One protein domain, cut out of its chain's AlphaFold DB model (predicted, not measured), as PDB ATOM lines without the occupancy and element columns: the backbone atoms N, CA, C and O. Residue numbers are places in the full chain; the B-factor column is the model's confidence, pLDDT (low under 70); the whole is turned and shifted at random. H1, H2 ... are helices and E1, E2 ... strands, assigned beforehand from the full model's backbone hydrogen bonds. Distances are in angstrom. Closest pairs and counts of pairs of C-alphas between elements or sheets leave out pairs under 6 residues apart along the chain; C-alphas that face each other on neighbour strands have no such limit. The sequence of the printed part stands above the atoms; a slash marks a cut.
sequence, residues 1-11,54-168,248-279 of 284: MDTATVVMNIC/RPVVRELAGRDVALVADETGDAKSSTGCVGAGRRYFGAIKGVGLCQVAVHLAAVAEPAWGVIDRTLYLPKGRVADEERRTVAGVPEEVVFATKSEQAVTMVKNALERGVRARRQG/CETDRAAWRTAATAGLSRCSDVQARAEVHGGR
ATOM      1  N   MET A   1     158.503 107.772 121.250       34.59
ATOM      2  CA  MET A   1     158.318 107.223 122.609       34.59
ATOM      3  C   MET A   1     156.899 106.692 122.680       34.59
ATOM      4  O   MET A   1     155.992 107.394 122.248       34.59
ATOM      5  N   ASP A   2     156.745 105.436 123.088       37.56
ATOM      6  CA  ASP A   2     155.536 104.628 122.882       37.56
ATOM      7  C   ASP A   2     154.482 104.867 123.979       37.56
ATOM      8  O   ASP A   2     154.790 104.787 125.166       37.56
ATOM      9  N   THR A   3     153.233 105.148 123.593       50.91
ATOM     10  CA  THR A   3     152.140 105.477 124.526       50.91
ATOM     11  C   THR A   3     151.417 104.218 125.023       50.91
ATOM     12  O   THR A   3     150.725 103.537 124.258       50.91
ATOM     13  N   ALA A   4     151.554 103.915 126.315       57.47
ATOM     14  CA  ALA A   4     150.803 102.869 127.013       57.47
ATOM     15  C   ALA A   4     149.375 103.331 127.360       57.47
ATOM     16  O   ALA A   4     149.171 104.477 127.759       57.47
ATOM     17  N   THR A   5     148.387 102.436 127.254       68.06
ATOM     18  CA  THR A   5     147.027 102.691 127.759       68.06
ATOM     19  C   THR A   5     147.021 102.558 129.277       68.06
ATOM     20  O   THR A   5     147.123 101.449 129.808       68.06
ATOM     21  N   VAL A   6     146.888 103.692 129.963       71.56
ATOM     22  CA  VAL A   6     146.716 103.755 131.415       71.56
ATOM     23  C   VAL A   6     145.443 104.534 131.717       71.56
ATOM     24  O   VAL A   6     145.302 105.677 131.284       71.56
ATOM     25  N   VAL A   7     144.530 103.927 132.467       76.56
ATOM     26  CA  VAL A   7     143.344 104.591 133.012       76.56
ATOM     27  C   VAL A   7     143.664 104.990 134.447       76.56
ATOM     28  O   VAL A   7     144.048 104.140 135.244       76.56
ATOM     29  N   MET A   8     143.534 106.273 134.782       77.81
ATOM     30  CA  MET A   8     143.765 106.776 136.139       77.81
ATOM     31  C   MET A   8     142.475 107.370 136.700       77.81
ATOM     32  O   MET A   8     141.945 108.330 136.144       77.81
ATOM     33  N   ASN A   9     142.001 106.821 137.815       77.06
ATOM     34  CA  ASN A   9     140.872 107.333 138.583       77.06
ATOM     35  C   ASN A   9     141.346 107.685 140.002       77.06
ATOM     36  O   ASN A   9     141.138 106.949 140.961       77.06
ATOM     37  N   ILE A  10     142.077 108.794 140.118       74.81
ATOM     38  CA  ILE A  10     142.729 109.226 141.359       74.81
ATOM     39  C   ILE A  10     142.306 110.660 141.662       74.81
ATOM     40  O   ILE A  10     142.399 111.539 140.806       74.81
ATOM     41  N   CYS A  11     141.839 110.907 142.883       72.50
ATOM     42  CA  CYS A  11     141.431 112.225 143.353       72.50
ATOM     43  C   CYS A  11     142.521 112.804 144.254       72.50
ATOM     44  O   CYS A  11     142.435 112.676 145.471       72.50
ATOM     45  N   ARG A  54     142.146  80.494 139.342       34.16
ATOM     46  CA  ARG A  54     143.567  80.317 139.023       34.16
ATOM     47  C   ARG A  54     144.292  81.650 139.289       34.16
ATOM     48  O   ARG A  54     143.656  82.703 139.250       34.16
ATOM     49  N   PRO A  55     145.600  81.651 139.604       43.66
ATOM     50  CA  PRO A  55     146.324  82.890 139.862       43.66
ATOM     51  C   PRO A  55     146.274  83.782 138.621       43.66
ATOM     52  O   PRO A  55     146.888  83.469 137.603       43.66
ATOM     53  N   VAL A  56     145.558  84.901 138.734       54.88
ATOM     54  CA  VAL A  56     145.310  85.887 137.670       54.88
ATOM     55  C   VAL A  56     146.590  86.307 136.939       54.88
ATOM     56  O   VAL A  56     146.589  86.513 135.729       54.88
ATOM     57  N   VAL A  57     147.721  86.359 137.649       56.22
ATOM     58  CA  VAL A  57     149.041  86.670 137.076       56.22
ATOM     59  C   VAL A  57     149.448  85.674 135.980       56.22
ATOM     60  O   VAL A  57     150.033  86.084 134.982       56.22
ATOM     61  N   ARG A  58     149.108  84.381 136.105       58.22
ATOM     62  CA  ARG A  58     149.362  83.386 135.045       58.22
ATOM     63  C   ARG A  58     148.458  83.593 133.833       58.22
ATOM     64  O   ARG A  58     148.888  83.332 132.718       58.22
ATOM     65  N   GLU A  59     147.226  84.047 134.043       64.19
ATOM     66  CA  GLU A  59     146.261  84.267 132.959       64.19
ATOM     67  C   GLU A  59     146.586  85.528 132.148       64.19
ATOM     68  O   GLU A  59     146.345  85.556 130.941       64.19
ATOM     69  N   LEU A  60     147.199  86.528 132.790       67.44
ATOM     70  CA  LEU A  60     147.644  87.783 132.175       67.44
ATOM     71  C   LEU A  60     149.070  87.728 131.601       67.44
ATOM     72  O   LEU A  60     149.468  88.629 130.859       67.44
ATOM     73  N   ALA A  61     149.847  86.691 131.926       69.81
ATOM     74  CA  ALA A  61     151.225  86.554 131.469       69.81
ATOM     75  C   ALA A  61     151.305  86.555 129.935       69.81
ATOM     76  O   ALA A  61     150.629  85.788 129.252       69.81
ATOM     77  N   GLY A  62     152.150  87.428 129.386       70.94
ATOM     78  CA  GLY A  62     152.320  87.536 127.942       70.94
ATOM     79  C   GLY A  62     151.113  88.124 127.195       70.94
ATOM     80  O   GLY A  62     151.010  87.956 125.981       70.94
ATOM     81  N   ARG A  63     150.208  88.841 127.859       79.12
ATOM     82  CA  ARG A  63     149.156  89.606 127.175       79.12
ATOM     83  C   ARG A  63     149.488  91.089 127.170       79.12
ATOM     84  O   ARG A  63     150.160  91.571 128.075       79.12
ATOM     85  N   ASP A  64     148.991  91.793 126.161       83.19
ATOM     86  CA  ASP A  64     148.943  93.251 126.178       83.19
ATOM     87  C   ASP A  64     147.751  93.677 127.048       83.19
ATOM     88  O   ASP A  64     146.599  93.445 126.681       83.19
ATOM     89  N   VAL A  65     148.026  94.264 128.210       81.56
ATOM     90  CA  VAL A  65     147.024  94.599 129.235       81.56
ATOM     91  C   VAL A  65     146.733  96.096 129.275       81.56
ATOM     92  O   VAL A  65     147.626  96.917 129.070       81.56
ATOM     93  N   ALA A  66     145.498  96.480 129.582       83.81
ATOM     94  CA  ALA A  66     145.226  97.827 130.069       83.81
ATOM     95  C   ALA A  66     145.670  97.924 131.535       83.81
ATOM     96  O   ALA A  66     145.449  97.001 132.324       83.81
ATOM     97  N   LEU A  67     146.315  99.035 131.893       83.38
ATOM     98  CA  LEU A  67     146.680  99.333 133.274       83.38
ATOM     99  C   LEU A  67     145.654 100.298 133.865       83.38
ATOM    100  O   LEU A  67     145.415 101.361 133.296       83.38
ATOM    101  N   VAL A  68     145.058  99.941 134.999       83.38
ATOM    102  CA  VAL A  68     144.057 100.765 135.689       83.38
ATOM    103  C   VAL A  68     144.580 101.119 137.074       83.38
ATOM    104  O   VAL A  68     144.789 100.230 137.897       83.38
ATOM    105  N   ALA A  69     144.809 102.407 137.320       84.12
ATOM    106  CA  ALA A  69     145.205 102.937 138.615       84.12
ATOM    107  C   ALA A  69     144.015 103.613 139.299       84.12
ATOM    108  O   ALA A  69     143.369 104.483 138.712       84.12
ATOM    109  N   ASP A  70     143.740 103.231 140.539       82.81
ATOM    110  CA  ASP A  70     142.594 103.724 141.298       82.81
ATOM    111  C   ASP A  70     142.899 103.765 142.794       82.81
ATOM    112  O   ASP A  70     143.687 102.978 143.320       82.81
ATOM    113  N   GLU A  71     142.257 104.686 143.496       80.88
ATOM    114  CA  GLU A  71     142.355 104.801 144.945       80.88
ATOM    115  C   GLU A  71     141.127 104.222 145.642       80.88
ATOM    116  O   GLU A  71     139.985 104.394 145.226       80.88
ATOM    117  N   THR A  72     141.339 103.563 146.774       79.62
ATOM    118  CA  THR A  72     140.249 103.035 147.592       79.62
ATOM    119  C   THR A  72     140.416 103.493 149.032       79.62
ATOM    120  O   THR A  72     141.496 103.396 149.616       79.62
ATOM    121  N   GLY A  73     139.336 104.045 149.585       77.62
ATOM    122  CA  GLY A  73     139.249 104.452 150.981       77.62
ATOM    123  C   GLY A  73     138.614 103.367 151.850       77.62
ATOM    124  O   GLY A  73     137.600 102.786 151.478       77.62
ATOM    125  N   ASP A  74     139.168 103.160 153.037       75.69
ATOM    126  CA  ASP A  74     138.642 102.290 154.083       75.69
ATOM    127  C   ASP A  74     138.308 103.112 155.327       75.69
ATOM    128  O   ASP A  74     139.188 103.723 155.942       75.69
ATOM    129  N   ALA A  75     137.037 103.107 155.735       77.06
ATOM    130  CA  ALA A  75     136.598 103.775 156.956       77.06
ATOM    131  C   ALA A  75     137.235 103.145 158.208       77.06
ATOM    132  O   ALA A  75     137.217 101.922 158.392       77.06
ATOM    133  N   LYS A  76     137.756 103.995 159.098       79.19
ATOM    134  CA  LYS A  76     138.417 103.599 160.349       79.19
ATOM    135  C   LYS A  76     137.692 104.158 161.560       79.19
ATOM    136  O   LYS A  76     137.148 105.258 161.509       79.19
ATOM    137  N   SER A  77     137.714 103.399 162.652       77.81
ATOM    138  CA  SER A  77     137.120 103.815 163.926       77.81
ATOM    139  C   SER A  77     138.082 104.608 164.818       77.81
ATOM    140  O   SER A  77     137.630 105.220 165.780       77.81
ATOM    141  N   SER A  78     139.386 104.638 164.509       75.56
ATOM    142  CA  SER A  78     140.405 105.315 165.324       75.56
ATOM    143  C   SER A  78     141.501 105.984 164.486       75.56
ATOM    144  O   SER A  78     141.811 105.567 163.365       75.56
ATOM    145  N   THR A  79     142.110 107.037 165.042       72.88
ATOM    146  CA  THR A  79     143.206 107.813 164.427       72.88
ATOM    147  C   THR A  79     144.581 107.165 164.583       72.88
ATOM    148  O   THR A  79     145.543 107.679 164.000       72.88
ATOM    149  N   GLY A  80     144.666 106.059 165.333       69.69
ATOM    150  CA  GLY A  80     145.873 105.239 165.458       69.69
ATOM    151  C   GLY A  80     146.312 104.708 164.098       69.69
ATOM    152  O   GLY A  80     147.456 104.907 163.720       69.69
ATOM    153  N   CYS A  81     145.347 104.236 163.294       71.94
ATOM    154  CA  CYS A  81     145.578 103.707 161.951       71.94
ATOM    155  C   CYS A  81     146.571 104.550 161.130       71.94
ATOM    156  O   CYS A  81     146.304 105.705 160.773       71.94
ATOM    157  N   VAL A  82     147.676 103.922 160.744       75.31
ATOM    158  CA  VAL A  82     148.699 104.476 159.848       75.31
ATOM    159  C   VAL A  82     148.070 105.071 158.588       75.31
ATOM    160  O   VAL A  82     147.262 104.430 157.925       75.31
ATOM    161  N   GLY A  83     148.404 106.310 158.235       76.06
ATOM    162  CA  GLY A  83     147.854 106.953 157.032       76.06
ATOM    163  C   GLY A  83     146.361 107.310 157.098       76.06
ATOM    164  O   GLY A  83     145.839 107.884 156.139       76.06
ATOM    165  N   ALA A  84     145.665 107.036 158.210       80.69
ATOM    166  CA  ALA A  84     144.290 107.483 158.381       80.69
ATOM    167  C   ALA A  84     144.227 109.004 158.554       80.69
ATOM    168  O   ALA A  84     144.933 109.603 159.380       80.69
ATOM    169  N   GLY A  85     143.339 109.617 157.780       78.88
ATOM    170  CA  GLY A  85     143.061 111.045 157.794       78.88
ATOM    171  C   GLY A  85     141.582 111.309 157.539       78.88
ATOM    172  O   GLY A  85     140.869 110.460 157.001       78.88
ATOM    173  N   ARG A  86     141.099 112.484 157.951       80.44
ATOM    174  CA  ARG A  86     139.727 112.896 157.639       80.44
ATOM    175  C   ARG A  86     139.668 113.331 156.182       80.44
ATOM    176  O   ARG A  86     140.263 114.341 155.823       80.44
ATOM    177  N   ARG A  87     138.969 112.558 155.355       75.81
ATOM    178  CA  ARG A  87     138.812 112.815 153.921       75.81
ATOM    179  C   ARG A  87     137.383 112.546 153.495       75.81
ATOM    180  O   ARG A  87     136.638 111.857 154.191       75.81
ATOM    181  N   TYR A  88     137.009 113.098 152.347       68.62
ATOM    182  CA  TYR A  88     135.765 112.712 151.705       68.62
ATOM    183  C   TYR A  88     135.832 111.230 151.331       68.62
ATOM    184  O   TYR A  88     136.769 110.792 150.667       68.62
ATOM    185  N   PHE A  89     134.848 110.459 151.773       64.12
ATOM    186  CA  PHE A  89     134.743 109.042 151.485       64.12
ATOM    187  C   PHE A  89     133.393 108.777 150.833       64.12
ATOM    188  O   PHE A  89     132.334 108.909 151.451       64.12
ATOM    189  N   GLY A  90     133.440 108.418 149.548       60.66
ATOM    190  CA  GLY A  90     132.246 108.271 148.719       60.66
ATOM    191  C   GLY A  90     131.248 107.253 149.272       60.66
ATOM    192  O   GLY A  90     130.042 107.473 149.182       60.66
ATOM    193  N   ALA A  91     131.722 106.188 149.931       55.88
ATOM    194  CA  ALA A  91     130.835 105.161 150.477       55.88
ATOM    195  C   ALA A  91     130.024 105.636 151.698       55.88
ATOM    196  O   ALA A  91     128.920 105.142 151.907       55.88
ATOM    197  N   ILE A  92     130.531 106.607 152.469       58.94
ATOM    198  CA  ILE A  92     129.778 107.261 153.562       58.94
ATOM    199  C   ILE A  92     129.174 108.605 153.133       58.94
ATOM    200  O   ILE A  92     128.558 109.282 153.951       58.94
ATOM    201  N   LYS A  93     129.356 109.004 151.863       71.31
ATOM    202  CA  LYS A  93     128.870 110.263 151.269       71.31
ATOM    203  C   LYS A  93     129.228 111.510 152.087       71.31
ATOM    204  O   LYS A  93     128.442 112.451 152.169       71.31
ATOM    205  N   GLY A  94     130.414 111.533 152.688       71.31
ATOM    206  CA  GLY A  94     130.814 112.614 153.584       71.31
ATOM    207  C   GLY A  94     132.272 112.536 154.009       71.31
ATOM    208  O   GLY A  94     133.017 111.660 153.574       71.31
ATOM    209  N   VAL A  95     132.683 113.476 154.861       76.50
ATOM    210  CA  VAL A  95     134.032 113.489 155.437       76.50
ATOM    211  C   VAL A  95     134.079 112.562 156.645       76.50
ATOM    212  O   VAL A  95     133.421 112.811 157.654       76.50
ATOM    213  N   GLY A  96     134.898 111.520 156.562       77.25
ATOM    214  CA  GLY A  96     135.102 110.557 157.638       77.25
ATOM    215  C   GLY A  96     136.571 110.234 157.822       77.25
ATOM    216  O   GLY A  96     137.416 110.594 157.002       77.25
ATOM    217  N   LEU A  97     136.883 109.577 158.934       80.06
ATOM    218  CA  LEU A  97     138.219 109.057 159.158       80.06
ATOM    219  C   LEU A  97     138.432 107.845 158.255       80.06
ATOM    220  O   LEU A  97     137.754 106.825 158.396       80.06
ATOM    221  N   CYS A  98     139.347 107.974 157.301       78.94
ATOM    222  CA  CYS A  98     139.587 106.951 156.299       78.94
ATOM    223  C   CYS A  98     141.078 106.767 156.054       78.94
ATOM    224  O   CYS A  98     141.860 107.721 156.050       78.94
ATOM    225  N   GLN A  99     141.455 105.520 155.827       82.44
ATOM    226  CA  GLN A  99     142.760 105.132 155.318       82.44
ATOM    227  C   GLN A  99     142.631 104.932 153.806       82.44
ATOM    228  O   GLN A  99     141.615 104.410 153.365       82.44
ATOM    229  N   VAL A 100     143.599 105.382 153.009       83.06
ATOM    230  CA  VAL A 100     143.510 105.317 151.539       83.06
ATOM    231  C   VAL A 100     144.686 104.525 150.992       83.06
ATOM    232  O   VAL A 100     145.821 104.784 151.387       83.06
ATOM    233  N   ALA A 101     144.420 103.605 150.072       83.56
ATOM    234  CA  ALA A 101     145.432 102.893 149.304       83.56
ATOM    235  C   ALA A 101     145.237 103.143 147.803       83.56
ATOM    236  O   ALA A 101     144.105 103.220 147.325       83.56
ATOM    237  N   VAL A 102     146.345 103.275 147.078       83.75
ATOM    238  CA  VAL A 102     146.395 103.337 145.614       83.75
ATOM    239  C   VAL A 102     146.679 101.932 145.095       83.75
ATOM    240  O   VAL A 102     147.583 101.259 145.589       83.75
ATOM    241  N   HIS A 103     145.908 101.489 144.112       83.12
ATOM    242  CA  HIS A 103     145.998 100.171 143.497       83.12
ATOM    243  C   HIS A 103     146.306 100.315 142.012       83.12
ATOM    244  O   HIS A 103     145.811 101.233 141.362       83.12
ATOM    245  N   LEU A 104     147.078  99.375 141.473       83.31
ATOM    246  CA  LEU A 104     147.283  99.203 140.041       83.31
ATOM    247  C   LEU A 104     146.810  97.809 139.650       83.31
ATOM    248  O   LEU A 104     147.307  96.810 140.173       83.31
ATOM    249  N   ALA A 105     145.869  97.741 138.718       82.75
ATOM    250  CA  ALA A 105     145.377  96.500 138.149       82.75
ATOM    251  C   ALA A 105     145.810  96.344 136.690       82.75
ATOM    252  O   ALA A 105     145.828  97.309 135.926       82.75
ATOM    253  N   ALA A 106     146.131  95.109 136.313       80.44
ATOM    254  CA  ALA A 106     146.289  94.696 134.929       80.44
ATOM    255  C   ALA A 106     145.000  94.024 134.457       80.44
ATOM    256  O   ALA A 106     144.425  93.192 135.163       80.44
ATOM    257  N   VAL A 107     144.559  94.399 133.262       81.69
ATOM    258  CA  VAL A 107     143.246  94.049 132.732       81.69
ATOM    259  C   VAL A 107     143.394  93.555 131.293       81.69
ATOM    260  O   VAL A 107     143.871  94.295 130.432       81.69
ATOM    261  N   ALA A 108     143.014  92.304 131.023       76.94
ATOM    262  CA  ALA A 108     142.914  91.752 129.671       76.94
ATOM    263  C   ALA A 108     142.005  90.521 129.650       76.94
ATOM    264  O   ALA A 108     142.210  89.602 130.431       76.94
ATOM    265  N   GLU A 109     141.076  90.436 128.697       72.31
ATOM    266  CA  GLU A 109     140.213  89.256 128.513       72.31
ATOM    267  C   GLU A 109     140.969  87.930 128.605       72.31
ATOM    268  O   GLU A 109     141.985  87.791 127.915       72.31
ATOM    269  N   PRO A 110     140.511  86.946 129.407       68.31
ATOM    270  CA  PRO A 110     139.313  86.923 130.270       68.31
ATOM    271  C   PRO A 110     139.545  87.322 131.739       68.31
ATOM    272  O   PRO A 110     138.713  87.043 132.600       68.31
ATOM    273  N   ALA A 111     140.687  87.929 132.056       74.62
ATOM    274  CA  ALA A 111     141.170  88.087 133.418       74.62
ATOM    275  C   ALA A 111     141.499  89.544 133.774       74.62
ATOM    276  O   ALA A 111     141.817  90.393 132.945       74.62
ATOM    277  N   TRP A 112     141.465  89.849 135.062       78.88
ATOM    278  CA  TRP A 112     142.015  91.093 135.581       78.88
ATOM    279  C   TRP A 112     142.431  90.894 137.028       78.88
ATOM    280  O   TRP A 112     141.854  90.063 137.736       78.88
ATOM    281  N   GLY A 113     143.437  91.639 137.480       78.06
ATOM    282  CA  GLY A 113     143.876  91.571 138.870       78.06
ATOM    283  C   GLY A 113     144.795  92.700 139.280       78.06
ATOM    284  O   GLY A 113     145.488  93.296 138.457       78.06
ATOM    285  N   VAL A 114     144.799  92.966 140.583       81.62
ATOM    286  CA  VAL A 114     145.695  93.936 141.217       81.62
ATOM    287  C   VAL A 114     147.118  93.385 141.188       81.62
ATOM    288  O   VAL A 114     147.378  92.301 141.710       81.62
ATOM    289  N   ILE A 115     148.023  94.133 140.564       80.56
ATOM    290  CA  ILE A 115     149.436  93.778 140.395       80.56
ATOM    291  C   ILE A 115     150.362  94.600 141.294       80.56
ATOM    292  O   ILE A 115     151.480  94.167 141.559       80.56
ATOM    293  N   ASP A 116     149.904  95.756 141.775       81.94
ATOM    294  CA  ASP A 116     150.645  96.600 142.710       81.94
ATOM    295  C   ASP A 116     149.670  97.379 143.611       81.94
ATOM    296  O   ASP A 116     148.514  97.626 143.246       81.94
ATOM    297  N   ARG A 117     150.127  97.754 144.805       82.88
ATOM    298  CA  ARG A 117     149.370  98.520 145.798       82.88
ATOM    299  C   ARG A 117     150.300  99.302 146.720       82.88
ATOM    300  O   ARG A 117     151.304  98.772 147.184       82.88
ATOM    301  N   THR A 118     149.928 100.530 147.058       83.19
ATOM    302  CA  THR A 118     150.680 101.372 147.999       83.19
ATOM    303  C   THR A 118     149.731 102.112 148.936       83.19
ATOM    304  O   THR A 118     148.706 102.646 148.512       83.19
ATOM    305  N   LEU A 119     150.064 102.158 150.229       85.38
ATOM    306  CA  LEU A 119     149.320 102.957 151.198       85.38
ATOM    307  C   LEU A 119     149.655 104.446 151.024       85.38
ATOM    308  O   LEU A 119     150.824 104.835 150.997       85.38
ATOM    309  N   TYR A 120     148.635 105.299 150.973       85.31
ATOM    310  CA  TYR A 120     148.835 106.740 150.913       85.31
ATOM    311  C   TYR A 120     149.024 107.331 152.315       85.31
ATOM    312  O   TYR A 120     148.129 107.276 153.168       85.31
ATOM    313  N   LEU A 121     150.190 107.941 152.542       85.94
ATOM    314  CA  LEU A 121     150.533 108.630 153.783       85.94
ATOM    315  C   LEU A 121     150.475 110.154 153.578       85.94
ATOM    316  O   LEU A 121     151.267 110.692 152.807       85.94
ATOM    317  N   PRO A 122     149.574 110.884 154.261       81.44
ATOM    318  CA  PRO A 122     149.576 112.344 154.201       81.44
ATOM    319  C   PRO A 122     150.852 112.945 154.813       81.44
ATOM    320  O   PRO A 122     151.415 112.375 155.745       81.44
ATOM    321  N   LYS A 123     151.255 114.140 154.352       80.75
ATOM    322  CA  LYS A 123     152.497 114.840 154.762       80.75
ATOM    323  C   LYS A 123     152.755 114.818 156.272       80.75
ATOM    324  O   LYS A 123     153.819 114.394 156.704       80.75
ATOM    325  N   GLY A 124     151.760 115.204 157.074       76.50
ATOM    326  CA  GLY A 124     151.894 115.244 158.535       76.50
ATOM    327  C   GLY A 124     152.099 113.877 159.197       76.50
ATOM    328  O   GLY A 124     152.581 113.821 160.315       76.50
ATOM    329  N   ARG A 125     151.761 112.770 158.521       74.75
ATOM    330  CA  ARG A 125     152.027 111.404 159.005       74.75
ATOM    331  C   ARG A 125     153.415 110.905 158.613       74.75
ATOM    332  O   ARG A 125     153.959 110.071 159.318       74.75
ATOM    333  N   VAL A 126     153.970 111.396 157.505       74.75
ATOM    334  CA  VAL A 126     155.349 111.084 157.090       74.75
ATOM    335  C   VAL A 126     156.372 111.848 157.942       74.75
ATOM    336  O   VAL A 126     157.459 111.343 158.203       74.75
ATOM    337  N   ALA A 127     156.012 113.046 158.404       75.12
ATOM    338  CA  ALA A 127     156.863 113.881 159.252       75.12
ATOM    339  C   ALA A 127     156.887 113.466 160.741       75.12
ATOM    340  O   ALA A 127     157.677 114.014 161.498       75.12
ATOM    341  N   ASP A 128     156.028 112.535 161.169       79.88
ATOM    342  CA  ASP A 128     155.930 112.079 162.564       79.88
ATOM    343  C   ASP A 128     156.726 110.775 162.752       79.88
ATOM    344  O   ASP A 128     156.226 109.674 162.505       79.88
ATOM    345  N   GLU A 129     157.998 110.914 163.120       77.25
ATOM    346  CA  GLU A 129     158.972 109.820 163.237       77.25
ATOM    347  C   GLU A 129     158.600 108.794 164.319       77.25
ATOM    348  O   GLU A 129     158.680 107.582 164.090       77.25
ATOM    349  N   GLU A 130     158.096 109.263 165.464       78.31
ATOM    350  CA  GLU A 130     157.636 108.407 166.560       78.31
ATOM    351  C   GLU A 130     156.475 107.521 166.092       78.31
ATOM    352  O   GLU A 130     156.519 106.291 166.210       78.31
ATOM    353  N   ARG A 131     155.458 108.120 165.457       71.56
ATOM    354  CA  ARG A 131     154.324 107.352 164.932       71.56
ATOM    355  C   ARG A 131     154.719 106.424 163.795       71.56
ATOM    356  O   ARG A 131     154.145 105.342 163.700       71.56
ATOM    357  N   ARG A 132     155.669 106.803 162.935       74.75
ATOM    358  CA  ARG A 132     156.181 105.925 161.863       74.75
ATOM    359  C   ARG A 132     156.871 104.695 162.424       74.75
ATOM    360  O   ARG A 132     156.608 103.591 161.949       74.75
ATOM    361  N   THR A 133     157.676 104.886 163.461       74.62
ATOM    362  CA  THR A 133     158.399 103.809 164.139       74.62
ATOM    363  C   THR A 133     157.427 102.823 164.782       74.62
ATOM    364  O   THR A 133     157.497 101.620 164.525       74.62
ATOM    365  N   VAL A 134     156.438 103.327 165.532       73.12
ATOM    366  CA  VAL A 134     155.373 102.501 166.137       73.12
ATOM    367  C   VAL A 134     154.563 101.753 165.068       73.12
ATOM    368  O   VAL A 134     154.221 100.578 165.229       73.12
ATOM    369  N   ALA A 135     154.310 102.413 163.939       67.94
ATOM    370  CA  ALA A 135     153.607 101.866 162.787       67.94
ATOM    371  C   ALA A 135     154.414 100.873 161.938       67.94
ATOM    372  O   ALA A 135     153.835 100.185 161.095       67.94
ATOM    373  N   GLY A 136     155.734 100.796 162.126       71.06
ATOM    374  CA  GLY A 136     156.625 100.029 161.258       71.06
ATOM    375  C   GLY A 136     156.665 100.545 159.814       71.06
ATOM    376  O   GLY A 136     156.830  99.743 158.895       71.06
ATOM    377  N   VAL A 137     156.467 101.852 159.608       76.81
ATOM    378  CA  VAL A 137     156.659 102.504 158.304       76.81
ATOM    379  C   VAL A 137     158.165 102.692 158.090       76.81
ATOM    380  O   VAL A 137     158.775 103.379 158.908       76.81
ATOM    381  N   PRO A 138     158.762 102.140 157.016       74.75
ATOM    382  CA  PRO A 138     160.191 102.296 156.742       74.75
ATOM    383  C   PRO A 138     160.608 103.768 156.620       74.75
ATOM    384  O   PRO A 138     159.810 104.596 156.162       74.75
ATOM    385  N   GLU A 139     161.835 104.105 157.019       75.88
ATOM    386  CA  GLU A 139     162.362 105.482 157.016       75.88
ATOM    387  C   GLU A 139     162.449 106.076 155.602       75.88
ATOM    388  O   GLU A 139     162.221 107.273 155.407       75.88
ATOM    389  N   GLU A 140     162.636 105.224 154.596       79.94
ATOM    390  CA  GLU A 140     162.759 105.591 153.185       79.94
ATOM    391  C   GLU A 140     161.424 106.041 152.572       79.94
ATOM    392  O   GLU A 140     161.394 106.617 151.482       79.94
ATOM    393  N   VAL A 141     160.301 105.789 153.256       80.38
ATOM    394  CA  VAL A 141     158.983 106.233 152.797       80.38
ATOM    395  C   VAL A 141     158.872 107.749 152.940       80.38
ATOM    396  O   VAL A 141     158.630 108.282 154.023       80.38
ATOM    397  N   VAL A 142     158.997 108.444 151.815       83.56
ATOM    398  CA  VAL A 142     158.743 109.884 151.699       83.56
ATOM    399  C   VAL A 142     157.303 110.161 151.267       83.56
ATOM    400  O   VAL A 142     156.589 109.286 150.773       83.56
ATOM    401  N   PHE A 143     156.853 111.401 151.463       85.75
ATOM    402  CA  PHE A 143     155.548 111.823 150.970       85.75
ATOM    403  C   PHE A 143     155.518 111.762 149.439       85.75
ATOM    404  O   PHE A 143     156.386 112.329 148.782       85.75
ATOM    405  N   ALA A 144     154.471 111.142 148.904       85.94
ATOM    406  CA  ALA A 144     154.117 111.168 147.493       85.94
ATOM    407  C   ALA A 144     152.601 111.357 147.377       85.94
ATOM    408  O   ALA A 144     151.839 110.790 148.169       85.94
ATOM    409  N   THR A 145     152.155 112.151 146.406       87.44
ATOM    410  CA  THR A 145     150.733 112.258 146.063       87.44
ATOM    411  C   THR A 145     150.216 110.920 145.532       87.44
ATOM    412  O   THR A 145     150.986 110.036 145.152       87.44
ATOM    413  N   LYS A 146     148.896 110.740 145.486       83.94
ATOM    414  CA  LYS A 146     148.319 109.476 145.018       83.94
ATOM    415  C   LYS A 146     148.600 109.273 143.529       83.94
ATOM    416  O   LYS A 146     148.890 108.150 143.118       83.94
ATOM    417  N   SER A 147     148.612 110.350 142.734       86.25
ATOM    418  CA  SER A 147     149.022 110.259 141.326       86.25
ATOM    419  C   SER A 147     150.509 109.953 141.169       86.25
ATOM    420  O   SER A 147     150.871 109.163 140.302       86.25
ATOM    421  N   GLU A 148     151.384 110.520 142.005       86.19
ATOM    422  CA  GLU A 148     152.818 110.185 141.996       86.19
ATOM    423  C   GLU A 148     153.050 108.707 142.340       86.19
ATOM    424  O   GLU A 148     153.846 108.033 141.677       86.19
ATOM    425  N   GLN A 149     152.308 108.180 143.321       88.19
ATOM    426  CA  GLN A 149     152.312 106.753 143.649       88.19
ATOM    427  C   GLN A 149     151.875 105.917 142.441       88.19
ATOM    428  O   GLN A 149     152.606 105.018 142.031       88.19
ATOM    429  N   ALA A 150     150.757 106.253 141.795       84.56
ATOM    430  CA  ALA A 150     150.281 105.521 140.621       84.56
ATOM    431  C   ALA A 150     151.249 105.557 139.433       84.56
ATOM    432  O   ALA A 150     151.479 104.532 138.795       84.56
ATOM    433  N   VAL A 151     151.856 106.711 139.146       86.75
ATOM    434  CA  VAL A 151     152.882 106.832 138.100       86.75
ATOM    435  C   VAL A 151     154.081 105.938 138.413       86.75
ATOM    436  O   VAL A 151     154.593 105.265 137.519       86.75
ATOM    437  N   THR A 152     154.513 105.899 139.673       86.88
ATOM    438  CA  THR A 152     155.616 105.037 140.117       86.88
ATOM    439  C   THR A 152     155.265 103.559 139.952       86.88
ATOM    440  O   THR A 152     156.048 102.806 139.380       86.88
ATOM    441  N   MET A 153     154.058 103.151 140.353       86.31
ATOM    442  CA  MET A 153     153.570 101.776 140.191       86.31
ATOM    443  C   MET A 153     153.518 101.363 138.713       86.31
ATOM    444  O   MET A 153     153.948 100.267 138.358       86.31
ATOM    445  N   VAL A 154     153.052 102.249 137.825       84.19
ATOM    446  CA  VAL A 154     153.033 101.993 136.374       84.19
ATOM    447  C   VAL A 154     154.449 101.810 135.831       84.19
ATOM    448  O   VAL A 154     154.692 100.846 135.108       84.19
ATOM    449  N   LYS A 155     155.394 102.689 136.187       85.44
ATOM    450  CA  LYS A 155     156.800 102.561 135.769       85.44
ATOM    451  C   LYS A 155     157.392 101.226 136.217       85.44
ATOM    452  O   LYS A 155     157.893 100.479 135.382       85.44
ATOM    453  N   ASN A 156     157.220 100.884 137.492       83.12
ATOM    454  CA  ASN A 156     157.692  99.623 138.057       83.12
ATOM    455  C   ASN A 156     157.084  98.408 137.338       83.12
ATOM    456  O   ASN A 156     157.782  97.431 137.076       83.12
ATOM    457  N   ALA A 157     155.791  98.446 137.004       82.69
ATOM    458  CA  ALA A 157     155.131  97.369 136.269       82.69
ATOM    459  C   ALA A 157     155.725  97.187 134.861       82.69
ATOM    460  O   ALA A 157     155.987  96.057 134.444       82.69
ATOM    461  N   LEU A 158     155.981  98.287 134.148       83.31
ATOM    462  CA  LEU A 158     156.600  98.258 132.821       83.31
ATOM    463  C   LEU A 158     158.044  97.734 132.876       83.31
ATOM    464  O   LEU A 158     158.408  96.879 132.072       83.31
ATOM    465  N   GLU A 159     158.840  98.180 133.849       83.44
ATOM    466  CA  GLU A 159     160.215  97.699 134.076       83.44
ATOM    467  C   GLU A 159     160.261  96.201 134.409       83.44
ATOM    468  O   GLU A 159     161.174  95.490 133.995       83.44
ATOM    469  N   ARG A 160     159.231  95.691 135.094       81.81
ATOM    470  CA  ARG A 160     159.049  94.260 135.389       81.81
ATOM    471  C   ARG A 160     158.525  93.449 134.196       81.81
ATOM    472  O   ARG A 160     158.292  92.250 134.338       81.81
ATOM    473  N   GLY A 161     158.335  94.075 133.033       81.19
ATOM    474  CA  GLY A 161     157.947  93.405 131.791       81.19
ATOM    475  C   GLY A 161     156.440  93.244 131.585       81.19
ATOM    476  O   GLY A 161     156.029  92.475 130.711       81.19
ATOM    477  N   VAL A 162     155.598  93.957 132.344       82.25
ATOM    478  CA  VAL A 162     154.159  94.008 132.053       82.25
ATOM    479  C   VAL A 162     153.960  94.720 130.715       82.25
ATOM    480  O   VAL A 162     154.310  95.889 130.554       82.25
ATOM    481  N   ARG A 163     153.388  94.017 129.736       82.50
ATOM    482  CA  ARG A 163     153.132  94.584 128.409       82.50
ATOM    483  C   ARG A 163     151.864  95.422 128.443       82.50
ATOM    484  O   ARG A 163     150.765  94.883 128.421       82.50
ATOM    485  N   ALA A 164     152.000  96.741 128.502       77.81
ATOM    486  CA  ALA A 164     150.842  97.620 128.410       77.81
ATOM    487  C   ALA A 164     150.341  97.731 126.960       77.81
ATOM    488  O   ALA A 164     151.114  97.991 126.032       77.81
ATOM    489  N   ARG A 165     149.027  97.581 126.769       76.94
ATOM    490  CA  ARG A 165     148.358  97.736 125.478       76.94
ATOM    491  C   ARG A 165     148.605  99.136 124.932       76.94
ATOM    492  O   ARG A 165     148.297 100.142 125.575       76.94
ATOM    493  N   ARG A 166     149.132  99.207 123.714       65.62
ATOM    494  CA  ARG A 166     149.407 100.474 123.032       65.62
ATOM    495  C   ARG A 166     148.100 101.135 122.608       65.62
ATOM    496  O   ARG A 166     147.218 100.471 122.058       65.62
ATOM    497  N   GLN A 167     147.983 102.444 122.819       51.25
ATOM    498  CA  GLN A 167     146.893 103.195 122.207       51.25
ATOM    499  C   GLN A 167     147.241 103.370 120.724       51.25
ATOM    500  O   GLN A 167     148.095 104.173 120.359       51.25
ATOM    501  N   GLY A 168     146.632 102.565 119.854       35.06
ATOM    502  CA  GLY A 168     146.688 102.831 118.423       35.06
ATOM    503  C   GLY A 168     145.981 104.156 118.160       35.06
ATOM    504  O   GLY A 168     144.800 104.287 118.475       35.06
ATOM    505  N   CYS A 248     141.664  99.349 164.341       57.03
ATOM    506  CA  CYS A 248     143.094  99.094 164.196       57.03
ATOM    507  C   CYS A 248     143.483  97.950 165.134       57.03
ATOM    508  O   CYS A 248     143.585  98.147 166.341       57.03
ATOM    509  N   GLU A 249     143.741  96.762 164.597       53.69
ATOM    510  CA  GLU A 249     144.768  95.932 165.226       53.69
ATOM    511  C   GLU A 249     146.110  96.637 164.984       53.69
ATOM    512  O   GLU A 249     146.328  97.180 163.897       53.69
ATOM    513  N   THR A 250     146.920  96.720 166.039       48.59
ATOM    514  CA  THR A 250     148.131  97.537 166.252       48.59
ATOM    515  C   THR A 250     148.860  97.979 164.976       48.59
ATOM    516  O   THR A 250     149.076  97.178 164.073       48.59
ATOM    517  N   ASP A 251     149.303  99.238 164.908       48.25
ATOM    518  CA  ASP A 251     149.724  99.937 163.677       48.25
ATOM    519  C   ASP A 251     150.720  99.198 162.755       48.25
ATOM    520  O   ASP A 251     150.633  99.324 161.530       48.25
ATOM    521  N   ARG A 252     151.575  98.325 163.304       47.94
ATOM    522  CA  ARG A 252     152.442  97.402 162.544       47.94
ATOM    523  C   ARG A 252     151.664  96.434 161.637       47.94
ATOM    524  O   ARG A 252     152.090  96.140 160.518       47.94
ATOM    525  N   ALA A 253     150.526  95.922 162.104       47.41
ATOM    526  CA  ALA A 253     149.593  95.146 161.296       47.41
ATOM    527  C   ALA A 253     148.835  96.057 160.328       47.41
ATOM    528  O   ALA A 253     148.616  95.663 159.193       47.41
ATOM    529  N   ALA A 254     148.501  97.294 160.711       50.69
ATOM    530  CA  ALA A 254     147.778  98.221 159.844       50.69
ATOM    531  C   ALA A 254     148.545  98.577 158.558       50.69
ATOM    532  O   ALA A 254     147.910  98.617 157.510       50.69
ATOM    533  N   TRP A 255     149.876  98.751 158.576       59.41
ATOM    534  CA  TRP A 255     150.663  98.918 157.336       59.41
ATOM    535  C   TRP A 255     150.532  97.702 156.393       59.41
ATOM    536  O   TRP A 255     150.333  97.862 155.190       59.41
ATOM    537  N   ARG A 256     150.557  96.475 156.938       47.03
ATOM    538  CA  ARG A 256     150.459  95.218 156.164       47.03
ATOM    539  C   ARG A 256     149.022  94.872 155.736       47.03
ATOM    540  O   ARG A 256     148.809  94.382 154.629       47.03
ATOM    541  N   THR A 257     148.038  95.143 156.590       40.56
ATOM    542  CA  THR A 257     146.611  94.815 156.426       40.56
ATOM    543  C   THR A 257     145.869  95.870 155.611       40.56
ATOM    544  O   THR A 257     144.968  95.523 154.855       40.56
ATOM    545  N   ALA A 258     146.245  97.149 155.684       42.00
ATOM    546  CA  ALA A 258     145.626  98.208 154.875       42.00
ATOM    547  C   ALA A 258     145.825  98.031 153.370       42.00
ATOM    548  O   ALA A 258     145.063  98.559 152.573       42.00
ATOM    549  N   ALA A 259     146.814  97.233 152.989       37.22
ATOM    550  CA  ALA A 259     147.043  96.861 151.611       37.22
ATOM    551  C   ALA A 259     146.055  95.772 151.117       37.22
ATOM    552  O   ALA A 259     146.073  95.406 149.951       37.22
ATOM    553  N   THR A 260     145.198  95.186 151.964       36.94
ATOM    554  CA  THR A 260     144.370  94.015 151.585       36.94
ATOM    555  C   THR A 260     142.961  94.326 151.075       36.94
ATOM    556  O   THR A 260     142.261  93.395 150.672       36.94
ATOM    557  N   ALA A 261     142.521  95.587 151.068       47.19
ATOM    558  CA  ALA A 261     141.271  95.944 150.401       47.19
ATOM    559  C   ALA A 261     141.448  95.810 148.879       47.19
ATOM    560  O   ALA A 261     142.461  96.227 148.331       47.19
ATOM    561  N   GLY A 262     140.503  95.150 148.206       49.84
ATOM    562  CA  GLY A 262     140.490  95.089 146.745       49.84
ATOM    563  C   GLY A 262     140.138  96.445 146.127       49.84
ATOM    564  O   GLY A 262     139.900  97.420 146.841       49.84
ATOM    565  N   LEU A 263     140.061  96.479 144.798       53.50
ATOM    566  CA  LEU A 263     139.529  97.624 144.061       53.50
ATOM    567  C   LEU A 263     138.141  98.035 144.583       53.50
ATOM    568  O   LEU A 263     137.355  97.215 145.070       53.50
ATOM    569  N   SER A 264     137.821  99.325 144.469       55.53
ATOM    570  CA  SER A 264     136.475  99.812 144.760       55.53
ATOM    571  C   SER A 264     135.447  99.196 143.792       55.53
ATOM    572  O   SER A 264     135.785  98.809 142.675       55.53
ATOM    573  N   ARG A 265     134.156  99.168 144.166       51.50
ATOM    574  CA  ARG A 265     133.087  98.650 143.281       51.50
ATOM    575  C   ARG A 265     133.033  99.359 141.922       51.50
ATOM    576  O   ARG A 265     132.693  98.726 140.929       51.50
ATOM    577  N   CYS A 266     133.320 100.659 141.870       41.91
ATOM    578  CA  CYS A 266     133.343 101.411 140.611       41.91
ATOM    579  C   CYS A 266     134.492 100.947 139.711       41.91
ATOM    580  O   CYS A 266     134.328 100.826 138.500       41.91
ATOM    581  N   SER A 267     135.616 100.615 140.328       49.00
ATOM    582  CA  SER A 267     136.859 100.231 139.671       49.00
ATOM    583  C   SER A 267     136.817  98.769 139.224       49.00
ATOM    584  O   SER A 267     137.285  98.459 138.136       49.00
ATOM    585  N   ASP A 268     136.144  97.891 139.978       52.88
ATOM    586  CA  ASP A 268     135.773  96.541 139.531       52.88
ATOM    587  C   ASP A 268     134.881  96.586 138.283       52.88
ATOM    588  O   ASP A 268     135.047  95.793 137.356       52.88
ATOM    589  N   VAL A 269     133.919  97.514 138.243       52.72
ATOM    590  CA  VAL A 269     133.035  97.705 137.083       52.72
ATOM    591  C   VAL A 269     133.818  98.228 135.880       52.72
ATOM    592  O   VAL A 269     133.632  97.717 134.779       52.72
ATOM    593  N   GLN A 270     134.716  99.196 136.077       55.69
ATOM    594  CA  GLN A 270     135.588  99.702 135.014       55.69
ATOM    595  C   GLN A 270     136.540  98.620 134.500       55.69
ATOM    596  O   GLN A 270     136.633  98.429 133.292       55.69
ATOM    597  N   ALA A 271     137.172  97.851 135.392       54.66
ATOM    598  CA  ALA A 271     138.011  96.722 135.009       54.66
ATOM    599  C   ALA A 271     137.213  95.712 134.171       54.66
ATOM    600  O   ALA A 271     137.661  95.317 133.104       54.66
ATOM    601  N   ARG A 272     135.990  95.355 134.580       58.03
ATOM    602  CA  ARG A 272     135.115  94.457 133.801       58.03
ATOM    603  C   ARG A 272     134.684  95.036 132.452       58.03
ATOM    604  O   ARG A 272     134.582  94.285 131.488       58.03
ATOM    605  N   ALA A 273     134.435  96.341 132.371       57.53
ATOM    606  CA  ALA A 273     134.092  97.005 131.115       57.53
ATOM    607  C   ALA A 273     135.267  96.996 130.122       57.53
ATOM    608  O   ALA A 273     135.060  96.769 128.933       57.53
ATOM    609  N   GLU A 274     136.493  97.191 130.613       59.62
ATOM    610  CA  GLU A 274     137.722  97.105 129.812       59.62
ATOM    611  C   GLU A 274     138.022  95.673 129.349       59.62
ATOM    612  O   GLU A 274     138.553  95.475 128.258       59.62
ATOM    613  N   VAL A 275     137.644  94.669 130.148       56.62
ATOM    614  CA  VAL A 275     137.660  93.256 129.742       56.62
ATOM    615  C   VAL A 275     136.669  93.097 128.573       56.62
ATOM    616  O   VAL A 275     137.093  92.911 127.435       56.62
ATOM    617  N   HIS A 276     135.372  93.347 128.768       54.19
ATOM    618  CA  HIS A 276     134.325  93.003 127.781       54.19
ATOM    619  C   HIS A 276     134.209  93.947 126.558       54.19
ATOM    620  O   HIS A 276     133.264  93.847 125.776       54.19
ATOM    621  N   GLY A 277     135.163  94.859 126.351       46.53
ATOM    622  CA  GLY A 277     135.126  95.932 125.347       46.53
ATOM    623  C   GLY A 277     135.541  95.574 123.907       46.53
ATOM    624  O   GLY A 277     135.813  96.476 123.111       46.53
ATOM    625  N   GLY A 278     135.612  94.293 123.528       36.56
ATOM    626  CA  GLY A 278     135.913  93.856 122.156       36.56
ATOM    627  C   GLY A 278     134.650  93.518 121.355       36.56
ATOM    628  O   GLY A 278     133.940  92.585 121.708       36.56
ATOM    629  N   ARG A 279     134.371  94.248 120.260       30.23
ATOM    630  CA  ARG A 279     133.241  94.000 119.332       30.23
ATOM    631  C   ARG A 279     133.047  92.499 119.016       30.23
ATOM    632  O   ARG A 279     133.997  91.903 118.501       30.23
TER     633      ARG A 279
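This is residues 1 to 11, 54 to 168 and 248 to 279 of the 284 residues of the protein "DDE_5 domain-containing protein" of Streptomyces sp. SCUT-3 (UniProt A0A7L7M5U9). A long, strongly twisted sheet has helices over both faces, with H4 on one and H5 and H6 on the other. The long strands E2, E4 and E5 form its body; at one end E4 bends sharply and its first residues make a hairpin with E3, with H2 and H3 also towards that end, while H1 is at the opposite end over E5. The printed part has 158 residues, with six named helices and five named strands: along the chain come E1, then H1, then the strands E2 to E5, then the helices H2 to H6; the class is mixed, helices and strands, and the sheet is branched, with E1 and E2 parallel neighbours, and E2 and E4, E3 and E4, and E4 and E5 antiparallel neighbours. It is compact, with a radius of gyration of the C-alphas of 16.6 A, and only just elongated, spanning 51 by 34 by 31 A.

E1 is residues 6 to 9, from C-alpha 6 at (146.716, 103.755, 131.415). H1 is residues 56 to 60. E2, residues 66 to 75, is 28.9 A long. E3 is residues 85 to 89. E4, residues 94 to 108, is 34.0 A long and bends by 101 degrees at residue 97. E5, residues 111 to 119, is 24.6 A long. H2 is residues 123 to 126 and H3 residues 129 to 135. H4, residues 146 to 159, is 20.0 A long. H5 is residues 251 to 260, and H6, residues 265 to 275, ends with C-alpha 275 at (137.660, 93.256, 129.742).

E1 is parallel to E2, with N 7 and O 67 2.8 A apart. E4 lies on the other side of E2, antiparallel, with N 70 and O 103 3.0 A apart. E3, E4 and E5 make a meander, each strand the antiparallel neighbour of the one before, with N 87 to O 96 at 3.0 A and N 104 to O 116 at 2.9 A. H1 is over E5, its height over the sheet 7.0 A. H4 runs along the strands, 20 degrees from E4 on the local plane; its closest C-alphas to E2 are Ala 150 and Ala 69, 6.0 A. On the opposite face H6 runs along E4 at 13 degrees on the local plane, and H5 slantwise at 45 degrees. H3 touches H5 at a steep tilt of 64 degrees, the closest C-alphas being Ala 135 and Asp 251, 4.4 A. H2 and H3 only just touch, only at the corner, with 3 pairs of C-alphas within 8 A, the closest being Val 126 and Arg 132, 7.1 A. Every O i to N i+4 pair is within hydrogen-bond range in H1, H3, H4 and H6, and 3 of 6 in H5; H2 is too short for one.

The C-alphas farthest apart, of Glu 130 and Arg 279, are 55.1 A apart. Residues 12 to 53 and 169 to 247 are not printed, with gaps of 32.3 A and 46.1 A between C-alphas. Of the links printed whole, none is long. The mean pLDDT of the printed part is 70.1; 56 residues are under 70, among them 248 to 279.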